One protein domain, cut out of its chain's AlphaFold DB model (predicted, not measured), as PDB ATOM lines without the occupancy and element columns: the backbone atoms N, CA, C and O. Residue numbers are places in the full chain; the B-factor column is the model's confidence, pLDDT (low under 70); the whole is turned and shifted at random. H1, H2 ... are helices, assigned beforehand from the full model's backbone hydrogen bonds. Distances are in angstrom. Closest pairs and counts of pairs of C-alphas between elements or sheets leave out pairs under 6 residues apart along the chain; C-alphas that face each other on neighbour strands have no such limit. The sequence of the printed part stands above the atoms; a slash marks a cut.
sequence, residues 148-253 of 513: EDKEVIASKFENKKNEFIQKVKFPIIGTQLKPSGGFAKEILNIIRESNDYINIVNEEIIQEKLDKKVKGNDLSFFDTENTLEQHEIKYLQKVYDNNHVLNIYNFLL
ATOM      1  N   GLU A 148     133.430 419.339 178.056       50.00
ATOM      2  CA  GLU A 148     133.059 418.903 179.399       50.00
ATOM      3  C   GLU A 148     134.003 419.434 180.488       50.00
ATOM      4  O   GLU A 148     133.531 419.847 181.543       50.00
ATOM      5  N   ASP A 149     135.316 419.536 180.253       50.72
ATOM      6  CA  ASP A 149     136.242 420.102 181.248       50.72
ATOM      7  C   ASP A 149     136.014 421.605 181.441       50.72
ATOM      8  O   ASP A 149     136.115 422.122 182.557       50.72
ATOM      9  N   LYS A 150     135.653 422.322 180.371       55.34
ATOM     10  CA  LYS A 150     135.282 423.741 180.459       55.34
ATOM     11  C   LYS A 150     133.976 423.925 181.229       55.34
ATOM     12  O   LYS A 150     133.924 424.815 182.071       55.34
ATOM     13  N   GLU A 151     132.975 423.074 181.012       52.84
ATOM     14  CA  GLU A 151     131.702 423.093 181.751       52.84
ATOM     15  C   GLU A 151     131.850 422.650 183.214       52.84
ATOM     16  O   GLU A 151     131.270 423.259 184.111       52.84
ATOM     17  N   VAL A 152     132.676 421.644 183.512       52.00
ATOM     18  CA  VAL A 152     132.952 421.191 184.888       52.00
ATOM     19  C   VAL A 152     133.770 422.230 185.661       52.00
ATOM     20  O   VAL A 152     133.584 422.417 186.865       52.00
ATOM     21  N   ILE A 153     134.678 422.945 184.993       50.56
ATOM     22  CA  ILE A 153     135.414 424.054 185.605       50.56
ATOM     23  C   ILE A 153     134.492 425.270 185.770       50.56
ATOM     24  O   ILE A 153     134.456 425.825 186.866       50.56
ATOM     25  N   ALA A 154     133.713 425.645 184.752       51.25
ATOM     26  CA  ALA A 154     132.731 426.729 184.826       51.25
ATOM     27  C   ALA A 154     131.709 426.483 185.942       51.25
ATOM     28  O   ALA A 154     131.538 427.351 186.786       51.25
ATOM     29  N   SER A 155     131.163 425.272 186.059       50.59
ATOM     30  CA  SER A 155     130.257 424.886 187.150       50.59
ATOM     31  C   SER A 155     130.946 424.838 188.520       50.59
ATOM     32  O   SER A 155     130.345 425.213 189.522       50.59
ATOM     33  N   LYS A 156     132.230 424.452 188.620       49.56
ATOM     34  CA  LYS A 156     133.013 424.592 189.870       49.56
ATOM     35  C   LYS A 156     133.283 426.057 190.245       49.56
ATOM     36  O   LYS A 156     133.463 426.335 191.432       49.56
ATOM     37  N   PHE A 157     133.315 426.976 189.278       49.84
ATOM     38  CA  PHE A 157     133.431 428.420 189.505       49.84
ATOM     39  C   PHE A 157     132.070 429.094 189.757       49.84
ATOM     40  O   PHE A 157     132.008 429.931 190.647       49.84
ATOM     41  N   GLU A 158     130.977 428.677 189.110       46.47
ATOM     42  CA  GLU A 158     129.594 429.080 189.429       46.47
ATOM     43  C   GLU A 158     129.183 428.622 190.835       46.47
ATOM     44  O   GLU A 158     128.554 429.368 191.586       46.47
ATOM     45  N   ASN A 159     129.596 427.413 191.236       41.06
ATOM     46  CA  ASN A 159     129.331 426.878 192.573       41.06
ATOM     47  C   ASN A 159     130.197 427.528 193.664       41.06
ATOM     48  O   ASN A 159     129.847 427.473 194.846       41.06
ATOM     49  N   LYS A 160     131.291 428.208 193.296       44.22
ATOM     50  CA  LYS A 160     131.960 429.167 194.178       44.22
ATOM     51  C   LYS A 160     131.277 430.521 194.003       44.22
ATOM     52  O   LYS A 160     131.763 431.375 193.275       44.22
ATOM     53  N   LYS A 161     130.210 430.746 194.776       45.84
ATOM     54  CA  LYS A 161     129.557 432.050 195.040       45.84
ATOM     55  C   LYS A 161     130.497 433.154 195.589       45.84
ATOM     56  O   LYS A 161     130.050 434.076 196.266       45.84
ATOM     57  N   ASN A 162     131.802 433.070 195.368       53.66
ATOM     58  CA  ASN A 162     132.771 434.033 195.849       53.66
ATOM     59  C   ASN A 162     132.940 435.095 194.768       53.66
ATOM     60  O   ASN A 162     133.804 434.976 193.905       53.66
ATOM     61  N   GLU A 163     132.104 436.130 194.819       60.31
ATOM     62  CA  GLU A 163     132.392 437.385 194.122       60.31
ATOM     63  C   GLU A 163     133.838 437.797 194.447       60.31
ATOM     64  O   GLU A 163     134.178 437.975 195.622       60.31
ATOM     65  N   PHE A 164     134.704 437.899 193.430       74.12
ATOM     66  CA  PHE A 164     136.090 438.346 193.623       74.12
ATOM     67  C   PHE A 164     136.095 439.784 194.136       74.12
ATOM     68  O   PHE A 164     136.711 440.096 195.150       74.12
ATOM     69  N   ILE A 165     135.321 440.643 193.476       81.00
ATOM     70  CA  ILE A 165     134.988 441.975 193.957       81.00
ATOM     71  C   ILE A 165     133.616 441.909 194.611       81.00
ATOM     72  O   ILE A 165     132.600 441.727 193.941       81.00
ATOM     73  N   GLN A 166     133.609 442.093 195.927       83.88
ATOM     74  CA  GLN A 166     132.396 442.149 196.733       83.88
ATOM     75  C   GLN A 166     131.541 443.375 196.389       83.88
ATOM     76  O   GLN A 166     132.042 444.502 196.306       83.88
ATOM     77  N   LYS A 167     130.232 443.160 196.257       87.31
ATOM     78  CA  LYS A 167     129.249 444.223 196.008       87.31
ATOM     79  C   LYS A 167     129.087 445.198 197.171       87.31
ATOM     80  O   LYS A 167     129.398 444.910 198.332       87.31
ATOM     81  N   VAL A 168     128.539 446.365 196.846       86.00
ATOM     82  CA  VAL A 168     128.086 447.359 197.818       86.00
ATOM     83  C   VAL A 168     126.715 446.937 198.347       86.00
ATOM     84  O   VAL A 168     125.764 446.777 197.577       86.00
ATOM     85  N   LYS A 169     126.610 446.757 199.667       86.19
ATOM     86  CA  LYS A 169     125.336 446.512 200.355       86.19
ATOM     87  C   LYS A 169     124.572 447.820 200.529       86.19
ATOM     88  O   LYS A 169     125.169 448.867 200.768       86.19
ATOM     89  N   PHE A 170     123.251 447.747 200.415       80.38
ATOM     90  CA  PHE A 170     122.395 448.898 200.664       80.38
ATOM     91  C   PHE A 170     122.114 449.032 202.170       80.38
ATOM     92  O   PHE A 170     121.604 448.077 202.757       80.38
ATOM     93  N   PRO A 171     122.444 450.172 202.801       74.88
ATOM     94  CA  PRO A 171     122.389 450.332 204.254       74.88
ATOM     95  C   PRO A 171     120.984 450.735 204.730       74.88
ATOM     96  O   PRO A 171     120.723 451.905 205.002       74.88
ATOM     97  N   ILE A 172     120.055 449.778 204.784       71.06
ATOM     98  CA  ILE A 172     118.727 449.966 205.387       71.06
ATOM     99  C   ILE A 172     118.528 448.952 206.506       71.06
ATOM    100  O   ILE A 172     118.703 447.751 206.298       71.06
ATOM    101  N   ILE A 173     118.089 449.440 207.667       60.94
ATOM    102  CA  ILE A 173     117.643 448.608 208.787       60.94
ATOM    103  C   ILE A 173     116.104 448.616 208.822       60.94
ATOM    104  O   ILE A 173     115.474 449.670 208.790       60.94
ATOM    105  N   GLY A 174     115.478 447.434 208.886       50.69
ATOM    106  CA  GLY A 174     114.022 447.274 209.041       50.69
ATOM    107  C   GLY A 174     113.287 446.669 207.836       50.69
ATOM    108  O   GLY A 174     113.886 446.169 206.888       50.69
ATOM    109  N   THR A 175     111.951 446.676 207.886       46.50
ATOM    110  CA  THR A 175     111.059 445.969 206.938       46.50
ATOM    111  C   THR A 175     110.832 446.687 205.603       46.50
ATOM    112  O   THR A 175     110.158 446.149 204.722       46.50
ATOM    113  N   GLN A 176     111.388 447.888 205.402       52.12
ATOM    114  CA  GLN A 176     111.306 448.576 204.111       52.12
ATOM    115  C   GLN A 176     112.301 447.973 203.117       52.12
ATOM    116  O   GLN A 176     113.440 448.405 202.989       52.12
ATOM    117  N   LEU A 177     111.833 446.975 202.369       55.81
ATOM    118  CA  LEU A 177     112.625 446.259 201.367       55.81
ATOM    119  C   LEU A 177     113.099 447.146 200.201       55.81
ATOM    120  O   LEU A 177     114.089 446.804 199.552       55.81
ATOM    121  N   LYS A 178     112.409 448.261 199.899       65.94
ATOM    122  CA  LYS A 178     112.781 449.211 198.834       65.94
ATOM    123  C   LYS A 178     112.295 450.638 199.157       65.94
ATOM    124  O   LYS A 178     111.124 450.793 199.500       65.94
ATOM    125  N   PRO A 179     113.137 451.675 198.996       71.19
ATOM    126  CA  PRO A 179     112.723 453.067 199.141       71.19
ATOM    127  C   PRO A 179     111.726 453.435 198.033       71.19
ATOM    128  O   PRO A 179     111.937 453.112 196.859       71.19
ATOM    129  N   SER A 180     110.627 454.097 198.399       63.97
ATOM    130  CA  SER A 180     109.548 454.474 197.474       63.97
ATOM    131  C   SER A 180     109.887 455.698 196.608       63.97
ATOM    132  O   SER A 180     109.325 455.851 195.523       63.97
ATOM    133  N   GLY A 181     110.845 456.533 197.024       78.56
ATOM    134  CA  GLY A 181     111.259 457.757 196.331       78.56
ATOM    135  C   GLY A 181     112.462 458.429 197.002       78.56
ATOM    136  O   GLY A 181     113.124 457.798 197.818       78.56
ATOM    137  N   GLY A 182     112.735 459.685 196.637       87.81
ATOM    138  CA  GLY A 182     113.692 460.553 197.335       87.81
ATOM    139  C   GLY A 182     115.177 460.224 197.145       87.81
ATOM    140  O   GLY A 182     115.576 459.483 196.242       87.81
ATOM    141  N   PHE A 183     115.994 460.788 198.034       89.25
ATOM    142  CA  PHE A 183     117.443 460.626 198.087       89.25
ATOM    143  C   PHE A 183     117.834 459.164 198.318       89.25
ATOM    144  O   PHE A 183     118.781 458.680 197.696       89.25
ATOM    145  N   ALA A 184     117.093 458.420 199.149       88.81
ATOM    146  CA  ALA A 184     117.397 457.011 199.403       88.81
ATOM    147  C   ALA A 184     117.275 456.157 198.127       88.81
ATOM    148  O   ALA A 184     118.106 455.276 197.882       88.81
ATOM    149  N   LYS A 185     116.283 456.440 197.267       89.88
ATOM    150  CA  LYS A 185     116.135 455.769 195.964       89.88
ATOM    151  C   LYS A 185     117.276 456.110 195.006       89.88
ATOM    152  O   LYS A 185     117.746 455.228 194.289       89.88
ATOM    153  N   GLU A 186     117.748 457.352 195.002       92.25
ATOM    154  CA  GLU A 186     118.895 457.748 194.177       92.25
ATOM    155  C   GLU A 186     120.192 457.058 194.615       92.25
ATOM    156  O   GLU A 186     120.930 456.552 193.769       92.25
ATOM    157  N   ILE A 187     120.437 456.950 195.926       92.56
ATOM    158  CA  ILE A 187     121.578 456.197 196.470       92.56
ATOM    159  C   ILE A 187     121.487 454.722 196.059       92.56
ATOM    160  O   ILE A 187     122.479 454.145 195.611       92.56
ATOM    161  N   LEU A 188     120.296 454.120 196.151       91.06
ATOM    162  CA  LEU A 188     120.074 452.739 195.718       91.06
ATOM    163  C   LEU A 188     120.393 452.541 194.234       91.06
ATOM    164  O   LEU A 188     120.987 451.529 193.871       91.06
ATOM    165  N   ASN A 189     120.011 453.491 193.381       92.00
ATOM    166  CA  ASN A 189     120.305 453.422 191.953       92.00
ATOM    167  C   ASN A 189     121.814 453.501 191.685       92.00
ATOM    168  O   ASN A 189     122.325 452.650 190.965       92.00
ATOM    169  N   ILE A 190     122.538 454.423 192.334       93.75
ATOM    170  CA  ILE A 190     124.008 454.516 192.225       93.75
ATOM    171  C   ILE A 190     124.672 453.184 192.616       93.75
ATOM    172  O   ILE A 190     125.606 452.718 191.955       93.75
ATOM    173  N   ILE A 191     124.185 452.558 193.691       92.75
ATOM    174  CA  ILE A 191     124.687 451.266 194.172       92.75
ATOM    175  C   ILE A 191     124.378 450.145 193.178       92.75
ATOM    176  O   ILE A 191     125.256 449.332 192.904       92.75
ATOM    177  N   ARG A 192     123.165 450.101 192.613       92.00
ATOM    178  CA  ARG A 192     122.780 449.102 191.603       92.00
ATOM    179  C   ARG A 192     123.627 449.216 190.345       92.00
ATOM    180  O   ARG A 192     124.248 448.233 189.972       92.00
ATOM    181  N   GLU A 193     123.743 450.416 189.780       94.19
ATOM    182  CA  GLU A 193     124.580 450.680 188.602       94.19
ATOM    183  C   GLU A 193     126.038 450.252 188.834       94.19
ATOM    184  O   GLU A 193     126.675 449.659 187.964       94.19
ATOM    185  N   SER A 194     126.571 450.513 190.030       94.69
ATOM    186  CA  SER A 194     127.929 450.096 190.400       94.69
ATOM    187  C   SER A 194     128.048 448.582 190.582       94.69
ATOM    188  O   SER A 194     129.023 447.990 190.128       94.69
ATOM    189  N   ASN A 195     127.054 447.936 191.195       92.56
ATOM    190  CA  ASN A 195     127.030 446.486 191.377       92.56
ATOM    191  C   ASN A 195     126.871 445.732 190.048       92.56
ATOM    192  O   ASN A 195     127.482 444.677 189.883       92.56
ATOM    193  N   ASP A 196     126.108 446.272 189.098       91.81
ATOM    194  CA  ASP A 196     125.974 445.716 187.749       91.81
ATOM    195  C   ASP A 196     127.312 445.776 187.005       91.81
ATOM    196  O   ASP A 196     127.740 444.789 186.409       91.81
ATOM    197  N   TYR A 197     128.044 446.889 187.122       93.50
ATOM    198  CA  TYR A 197     129.395 446.985 186.570       93.50
ATOM    199  C   TYR A 197     130.386 446.035 187.260       93.50
ATOM    200  O   TYR A 197     131.208 445.403 186.598       93.50
ATOM    201  N   ILE A 198     130.296 445.885 188.586       90.88
ATOM    202  CA  ILE A 198     131.107 444.919 189.339       90.88
ATOM    203  C   ILE A 198     130.847 443.483 188.856       90.88
ATOM    204  O   ILE A 198     131.798 442.708 188.784       90.88
ATOM    205  N   ASN A 199     129.613 443.122 188.481       88.62
ATOM    206  CA  ASN A 199     129.325 441.806 187.894       88.62
ATOM    207  C   ASN A 199     130.088 441.593 186.588       88.62
ATOM    208  O   ASN A 199     130.770 440.582 186.453       88.62
ATOM    209  N   ILE A 200     130.050 442.575 185.683       90.00
ATOM    210  CA  ILE A 200     130.787 442.523 184.412       90.00
ATOM    211  C   ILE A 200     132.285 442.329 184.679       90.00
ATOM    212  O   ILE A 200     132.930 441.474 184.078       90.00
ATOM    213  N   VAL A 201     132.853 443.077 185.628       88.81
ATOM    214  CA  VAL A 201     134.273 442.938 185.986       88.81
ATOM    215  C   VAL A 201     134.575 441.579 186.630       88.81
ATOM    216  O   VAL A 201     135.619 440.991 186.359       88.81
ATOM    217  N   ASN A 202     133.678 441.043 187.457       85.56
ATOM    218  CA  ASN A 202     133.830 439.703 188.027       85.56
ATOM    219  C   ASN A 202     133.810 438.612 186.943       85.56
ATOM    220  O   ASN A 202     134.615 437.681 187.018       85.56
ATOM    221  N   GLU A 203     132.956 438.734 185.924       83.75
ATOM    222  CA  GLU A 203     132.935 437.834 184.761       83.75
ATOM    223  C   GLU A 203     134.252 437.899 183.973       83.75
ATOM    224  O   GLU A 203     134.821 436.861 183.634       83.75
ATOM    225  N   GLU A 204     134.804 439.099 183.764       86.69
ATOM    226  CA  GLU A 204     136.121 439.269 183.136       86.69
ATOM    227  C   GLU A 204     137.244 438.586 183.936       86.69
ATOM    228  O   GLU A 204     138.101 437.918 183.352       86.69
ATOM    229  N   ILE A 205     137.233 438.710 185.271       82.75
ATOM    230  CA  ILE A 205     138.206 438.043 186.155       82.75
ATOM    231  C   ILE A 205     138.121 436.522 186.000       82.75
ATOM    232  O   ILE A 205     139.151 435.844 185.943       82.75
ATOM    233  N   ILE A 206     136.902 435.975 185.957       78.94
ATOM    234  CA  ILE A 206     136.672 434.538 185.773       78.94
ATOM    235  C   ILE A 206     137.219 434.099 184.416       78.94
ATOM    236  O   ILE A 206     137.980 433.131 184.354       78.94
ATOM    237  N   GLN A 207     136.905 434.835 183.350       80.88
ATOM    238  CA  GLN A 207     137.360 434.505 182.004       80.88
ATOM    239  C   GLN A 207     138.890 434.546 181.885       80.88
ATOM    240  O   GLN A 207     139.484 433.608 181.355       80.88
ATOM    241  N   GLU A 208     139.559 435.561 182.450       80.25
ATOM    242  CA  GLU A 208     141.028 435.626 182.445       80.25
ATOM    243  C   GLU A 208     141.648 434.412 183.160       80.25
ATOM    244  O   GLU A 208     142.662 433.861 182.713       80.25
ATOM    245  N   LYS A 209     141.041 433.967 184.267       73.31
ATOM    246  CA  LYS A 209     141.498 432.781 185.007       73.31
ATOM    247  C   LYS A 209     141.331 431.498 184.197       73.31
ATOM    248  O   LYS A 209     142.243 430.667 184.200       73.31
ATOM    249  N   LEU A 210     140.209 431.342 183.496       72.19
ATOM    250  CA  LEU A 210     139.970 430.201 182.609       72.19
ATOM    251  C   LEU A 210     140.985 430.173 181.463       72.19
ATOM    252  O   LEU A 210     141.627 429.148 181.239       72.19
ATOM    253  N   ASP A 211     141.208 431.309 180.804       73.50
ATOM    254  CA  ASP A 211     142.127 431.409 179.670       73.50
ATOM    255  C   ASP A 211     143.577 431.099 180.068       73.50
ATOM    256  O   ASP A 211     144.298 430.427 179.327       73.50
ATOM    257  N   LYS A 212     144.025 431.553 181.248       74.06
ATOM    258  CA  LYS A 212     145.367 431.233 181.767       74.06
ATOM    259  C   LYS A 212     145.523 429.745 182.070       74.06
ATOM    260  O   LYS A 212     146.558 429.176 181.726       74.06
ATOM    261  N   LYS A 213     144.496 429.115 182.647       67.75
ATOM    262  CA  LYS A 213     144.487 427.672 182.916       67.75
ATOM    263  C   LYS A 213     144.546 426.853 181.625       67.75
ATOM    264  O   LYS A 213     145.321 425.909 181.541       67.75
ATOM    265  N   VAL A 214     143.765 427.238 180.614       66.12
ATOM    266  CA  VAL A 214     143.736 426.573 179.298       66.12
ATOM    267  C   VAL A 214     145.081 426.685 178.580       66.12
ATOM    268  O   VAL A 214     145.506 425.737 177.933       66.12
ATOM    269  N   LYS A 215     145.790 427.810 178.726       71.75
ATOM    270  CA  LYS A 215     147.111 428.026 178.111       71.75
ATOM    271  C   LYS A 215     148.260 427.272 178.798       71.75
ATOM    272  O   LYS A 215     149.403 427.448 178.394       71.75
ATOM    273  N   GLY A 216     147.984 426.469 179.831       60.25
ATOM    274  CA  GLY A 216     149.015 425.763 180.597       60.25
ATOM    275  C   GLY A 216     149.920 426.693 181.411       60.25
ATOM    276  O   GLY A 216     151.006 426.287 181.816       60.25
ATOM    277  N   ASN A 217     149.497 427.943 181.641       61.94
ATOM    278  CA  ASN A 217     150.248 428.868 182.482       61.94
ATOM    279  C   ASN A 217     150.084 428.478 183.952       61.94
ATOM    280  O   ASN A 217     148.987 428.126 184.391       61.94
ATOM    281  N   ASP A 218     151.175 428.589 184.706       60.25
ATOM    282  CA  ASP A 218     151.201 428.263 186.125       60.25
ATOM    283  C   ASP A 218     150.185 429.115 186.908       60.25
ATOM    284  O   ASP A 218     150.286 430.345 186.994       60.25
ATOM    285  N   LEU A 219     149.170 428.445 187.456       62.16
ATOM    286  CA  LEU A 219     148.160 429.055 188.316       62.16
ATOM    287  C   LEU A 219     148.714 429.381 189.708       62.16
ATOM    288  O   LEU A 219     148.022 430.079 190.447       62.16
ATOM    289  N   SER A 220     149.954 428.978 190.031       58.81
ATOM    290  CA  SER A 220     150.642 429.335 191.280       58.81
ATOM    291  C   SER A 220     150.743 430.840 191.505       58.81
ATOM    292  O   SER A 220     150.791 431.303 192.647       58.81
ATOM    293  N   PHE A 221     150.659 431.633 190.428       51.38
ATOM    294  CA  PHE A 221     150.508 433.083 190.514       51.38
ATOM    295  C   PHE A 221     149.306 433.500 191.380       51.38
ATOM    296  O   PHE A 221     149.319 434.591 191.932       51.38
ATOM    297  N   PHE A 222     148.279 432.667 191.549       55.50
ATOM    298  CA  PHE A 222     147.103 432.947 192.380       55.50
ATOM    299  C   PHE A 222     147.111 432.241 193.739       55.50
ATOM    300  O   PHE A 222     146.171 432.428 194.511       55.50
ATOM    301  N   ASP A 223     148.146 431.462 194.046       53.22
ATOM    302  CA  ASP A 223     148.186 430.641 195.258       53.22
ATOM    303  C   ASP A 223     148.680 431.418 196.487       53.22
ATOM    304  O   ASP A 223     148.557 430.941 197.615       53.22
ATOM    305  N   THR A 224     149.207 432.636 196.301       59.31
ATOM    306  CA  THR A 224     149.618 433.501 197.415       59.31
ATOM    307  C   THR A 224     148.635 434.651 197.627       59.31
ATOM    308  O   THR A 224     148.201 435.299 196.677       59.31
ATOM    309  N   GLU A 225     148.318 434.965 198.886       62.00
ATOM    310  CA  GLU A 225     147.414 436.078 199.228       62.00
ATOM    311  C   GLU A 225     147.894 437.425 198.664       62.00
ATOM    312  O   GLU A 225     147.086 438.232 198.215       62.00
ATOM    313  N   ASN A 226     149.212 437.651 198.620       61.78
ATOM    314  CA  ASN A 226     149.790 438.892 198.096       61.78
ATOM    315  C   ASN A 226     149.537 439.066 196.595       61.78
ATOM    316  O   ASN A 226     149.206 440.162 196.147       61.78
ATOM    317  N   THR A 227     149.712 438.007 195.805       62.12
ATOM    318  CA  THR A 227     149.473 438.067 194.359       62.12
ATOM    319  C   THR A 227     147.981 438.117 194.044       62.12
ATOM    320  O   THR A 227     147.585 438.793 193.094       62.12
ATOM    321  N   LEU A 228     147.145 437.491 194.880       65.06
ATOM    322  CA  LEU A 228     145.692 437.628 194.824       65.06
ATOM    323  C   LEU A 228     145.258 439.082 195.081       65.06
ATOM    324  O   LEU A 228     144.523 439.635 194.269       65.06
ATOM    325  N   GLU A 229     145.768 439.730 196.136       69.38
ATOM    326  CA  GLU A 229     145.458 441.131 196.466       69.38
ATOM    327  C   GLU A 229     145.937 442.084 195.359       69.38
ATOM    328  O   GLU A 229     145.186 442.954 194.932       69.38
ATOM    329  N   GLN A 230     147.148 441.896 194.818       73.44
ATOM    330  CA  GLN A 230     147.645 442.702 193.690       73.44
ATOM    331  C   GLN A 230     146.785 442.544 192.432       73.44
ATOM    332  O   GLN A 230     146.500 443.519 191.732       73.44
ATOM    333  N   HIS A 231     146.353 441.318 192.143       73.81
ATOM    334  CA  HIS A 231     145.459 441.045 191.029       73.81
ATOM    335  C   HIS A 231     144.079 441.679 191.247       73.81
ATOM    336  O   HIS A 231     143.549 442.310 190.335       73.81
ATOM    337  N   GLU A 232     143.515 441.569 192.452       80.00
ATOM    338  CA  GLU A 232     142.266 442.233 192.844       80.00
ATOM    339  C   GLU A 232     142.376 443.757 192.691       80.00
ATOM    340  O   GLU A 232     141.513 444.368 192.062       80.00
ATOM    341  N   ILE A 233     143.467 444.369 193.167       85.88
ATOM    342  CA  ILE A 233     143.698 445.821 193.102       85.88
ATOM    343  C   ILE A 233     143.618 446.343 191.665       85.88
ATOM    344  O   ILE A 233     142.996 447.381 191.440       85.88
ATOM    345  N   LYS A 234     144.176 445.628 190.680       88.44
ATOM    346  CA  LYS A 234     144.092 446.024 189.261       88.44
ATOM    347  C   LYS A 234     142.638 446.166 188.796       88.44
ATOM    348  O   LYS A 234     142.283 447.132 188.121       88.44
ATOM    349  N   TYR A 235     141.786 445.214 189.160       89.81
ATOM    350  CA  TYR A 235     140.373 445.236 188.791       89.81
ATOM    351  C   TYR A 235     139.568 446.248 189.613       89.81
ATOM    352  O   TYR A 235     138.701 446.934 189.071       89.81
ATOM    353  N   LEU A 236     139.906 446.431 190.890       92.31
ATOM    354  CA  LEU A 236     139.328 447.482 191.726       92.31
ATOM    355  C   LEU A 236     139.646 448.883 191.187       92.31
ATOM    356  O   LEU A 236     138.763 449.741 191.156       92.31
ATOM    357  N   GLN A 237     140.870 449.110 190.703       92.06
ATOM    358  CA  GLN A 237     141.251 450.351 190.027       92.06
ATOM    359  C   GLN A 237     140.421 450.569 188.764       92.06
ATOM    360  O   GLN A 237     139.922 451.671 188.568       92.06
ATOM    361  N   LYS A 238     140.178 449.525 187.960       93.62
ATOM    362  CA  LYS A 238     139.281 449.620 186.798       93.62
ATOM    363  C   LYS A 238     137.873 450.072 187.203       93.62
ATOM    364  O   LYS A 238     137.342 450.987 186.578       93.62
ATOM    365  N   VAL A 239     137.276 449.485 188.242       92.88
ATOM    366  CA  VAL A 239     135.951 449.905 188.749       92.88
ATOM    367  C   VAL A 239     135.978 451.363 189.214       92.88
ATOM    368  O   VAL A 239     135.136 452.166 188.808       92.88
ATOM    369  N   TYR A 240     136.991 451.729 189.997       93.19
ATOM    370  CA  TYR A 240     137.171 453.084 190.506       93.19
ATOM    371  C   TYR A 240     137.357 454.116 189.383       93.19
ATOM    372  O   TYR A 240     136.730 455.175 189.383       93.19
ATOM    373  N   ASP A 241     138.216 453.842 188.406       92.62
ATOM    374  CA  ASP A 241     138.544 454.775 187.326       92.62
ATOM    375  C   ASP A 241     137.372 454.942 186.341       92.62
ATOM    376  O   ASP A 241     137.208 456.021 185.775       92.62
ATOM    377  N   ASN A 242     136.481 453.947 186.242       93.12
ATOM    378  CA  ASN A 242     135.201 454.052 185.527       93.12
ATOM    379  C   ASN A 242     134.079 454.730 186.343       93.12
ATOM    380  O   ASN A 242     132.925 454.721 185.932       93.12
ATOM    381  N   ASN A 243     134.411 455.382 187.465       92.12
ATOM    382  CA  ASN A 243     133.495 456.162 188.310       92.12
ATOM    383  C   ASN A 243     132.369 455.354 188.976       92.12
ATOM    384  O   ASN A 243     131.329 455.917 189.319       92.12
ATOM    385  N   HIS A 244     132.592 454.062 189.209       94.56
ATOM    386  CA  HIS A 244     131.677 453.235 189.987       94.56
ATOM    387  C   HIS A 244     132.050 453.233 191.470       94.56
ATOM    388  O   HIS A 244     133.212 453.390 191.853       94.56
ATOM    389  N   VAL A 245     131.031 453.068 192.307       94.00
ATOM    390  CA  VAL A 245     131.168 453.061 193.758       94.00
ATOM    391  C   VAL A 245     131.669 451.702 194.235       94.00
ATOM    392  O   VAL A 245     131.131 450.662 193.862       94.00
ATOM    393  N   LEU A 246     132.683 451.719 195.097       93.12
ATOM    394  CA  LEU A 246     133.215 450.527 195.751       93.12
ATOM    395  C   LEU A 246     132.667 450.390 197.171       93.12
ATOM    396  O   LEU A 246     132.336 451.380 197.830       93.12
ATOM    397  N   ASN A 247     132.612 449.150 197.666       91.06
ATOM    398  CA  ASN A 247     132.390 448.938 199.091       91.06
ATOM    399  C   ASN A 247     133.586 449.488 199.885       91.06
ATOM    400  O   ASN A 247     134.661 449.735 199.331       91.06
ATOM    401  N   ILE A 248     133.397 449.680 201.186       91.62
ATOM    402  CA  ILE A 248     134.383 450.360 202.024       91.62
ATOM    403  C   ILE A 248     135.757 449.678 202.001       91.62
ATOM    404  O   ILE A 248     136.757 450.362 201.814       91.62
ATOM    405  N   TYR A 249     135.832 448.350 202.105       90.75
ATOM    406  CA  TYR A 249     137.115 447.647 202.108       90.75
ATOM    407  C   TYR A 249     137.826 447.727 200.751       90.75
ATOM    408  O   TYR A 249     139.006 448.069 200.682       90.75
ATOM    409  N   ASN A 250     137.095 447.491 199.662       91.44
ATOM    410  CA  ASN A 250     137.607 447.590 198.298       91.44
ATOM    411  C   ASN A 250     138.108 449.006 197.985       91.44
ATOM    412  O   ASN A 250     139.156 449.183 197.365       91.44
ATOM    413  N   PHE A 251     137.387 450.024 198.458       93.56
ATOM    414  CA  PHE A 251     137.811 451.414 198.357       93.56
ATOM    415  C   PHE A 251     139.127 451.673 199.108       93.56
ATOM    416  O   PHE A 251     140.012 452.336 198.570       93.56
ATOM    417  N   LEU A 252     139.298 451.122 200.315       92.75
ATOM    418  CA  LEU A 252     140.538 451.270 201.089       92.75
ATOM    419  C   LEU A 252     141.735 450.598 200.420       92.75
ATOM    420  O   LEU A 252     142.834 451.140 200.494       92.75
ATOM    421  N   LEU A 253     141.539 449.459 199.749       90.88
ATOM    422  CA  LEU A 253     142.597 448.823 198.956       90.88
ATOM    423  C   LEU A 253     143.068 449.737 197.819       90.88
ATOM    424  O   LEU A 253     144.269 449.947 197.652       90.88
TER     425      LEU A 253
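This is residues 148 to 253 of the 513 residues of an uncharacterized protein of Plasmodium berghei (strain Anka) (UniProt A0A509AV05). One long straight helix, H2, makes the long axis of a loose model, with H1 slanting away on one side of it and H4 crossing it on the other side, where the short H5 packs on H4. A long stretch without a named element, residues 159 to 181, leads from H1 back to the far end of H2, and the four-residue H3 sits at the turn between H2 and H4. The printed part has 106 residues with five named helices, H1 to H5 in order along the chain, and no named strand; the class is all helix. The whole is loose, with a radius of gyration of the C-alphas of 16.6 A, and elongated, spanning 52 by 30 by 22 A.

H1 is residues 148 to 158, 14.7 A from first to last C-alpha, and C-alpha 148 stands at (133.059, 418.903, 179.399). H2, residues 182 to 214, is the longest helix and runs 48.8 A, from C-alpha 182 at (113.692, 460.553, 197.335) to C-alpha 214 at (143.736, 426.573, 179.298). H3 is residues 219 to 222. H4, residues 225 to 241, measures 23.9 A. H5 is residues 248 to 253, with C-alpha 253 at (142.597, 448.823, 198.956).

H4 is the hub and touches three helices. It touches H2 at a steep tilt of 48 degrees, opposite ways; the closest C-alphas are those of Ile 198 and Val 239, 7.0 A apart. H2 touches H4 with residues 197 to 205 alone, and H4 touches H2 with residues 235 to 239 alone. H4 and H5 only just touch, with 3 pairs of C-alphas within 8 A, the closest being Ile 233 and Leu 253 at 6.7 A. They run opposite ways at a steep tilt of 69.7 degrees, only just short of about perpendicular. H3 and H4 touch only at the corner, and only just, with 3 pairs of C-alphas within 8 A; the closest are those of Phe 222 and Leu 228, 5.5 A apart. H2 and H3 are close but not clearly touching, with the closest C-alphas, those of Lys 213 and Leu 219, 6.7 A apart. H1 and H2 are close but not clearly touching: the C-alphas of Phe 157 and Ile 206, their closest, are 7.9 A apart. They run opposite ways at a shallow tilt of 32 degrees. H1 is apart from H3, H4 and H5. Every O i to N i+4 pair is within hydrogen-bond range in H1, H2 and H5, against 12 of 13 in H4, while H3 is too short for such a pair.

The two C-alphas farthest apart are those of Gly 182 and Gly 216, 52.3 A. The printed part has no cut. The link from H1 to H2, 23 residues, is long. The mean pLDDT of the printed part is 75.3, and 39 residues are under 70, namely residues 148 to 163, 173 to 178, 180, 213 to 214 and 216 to 229.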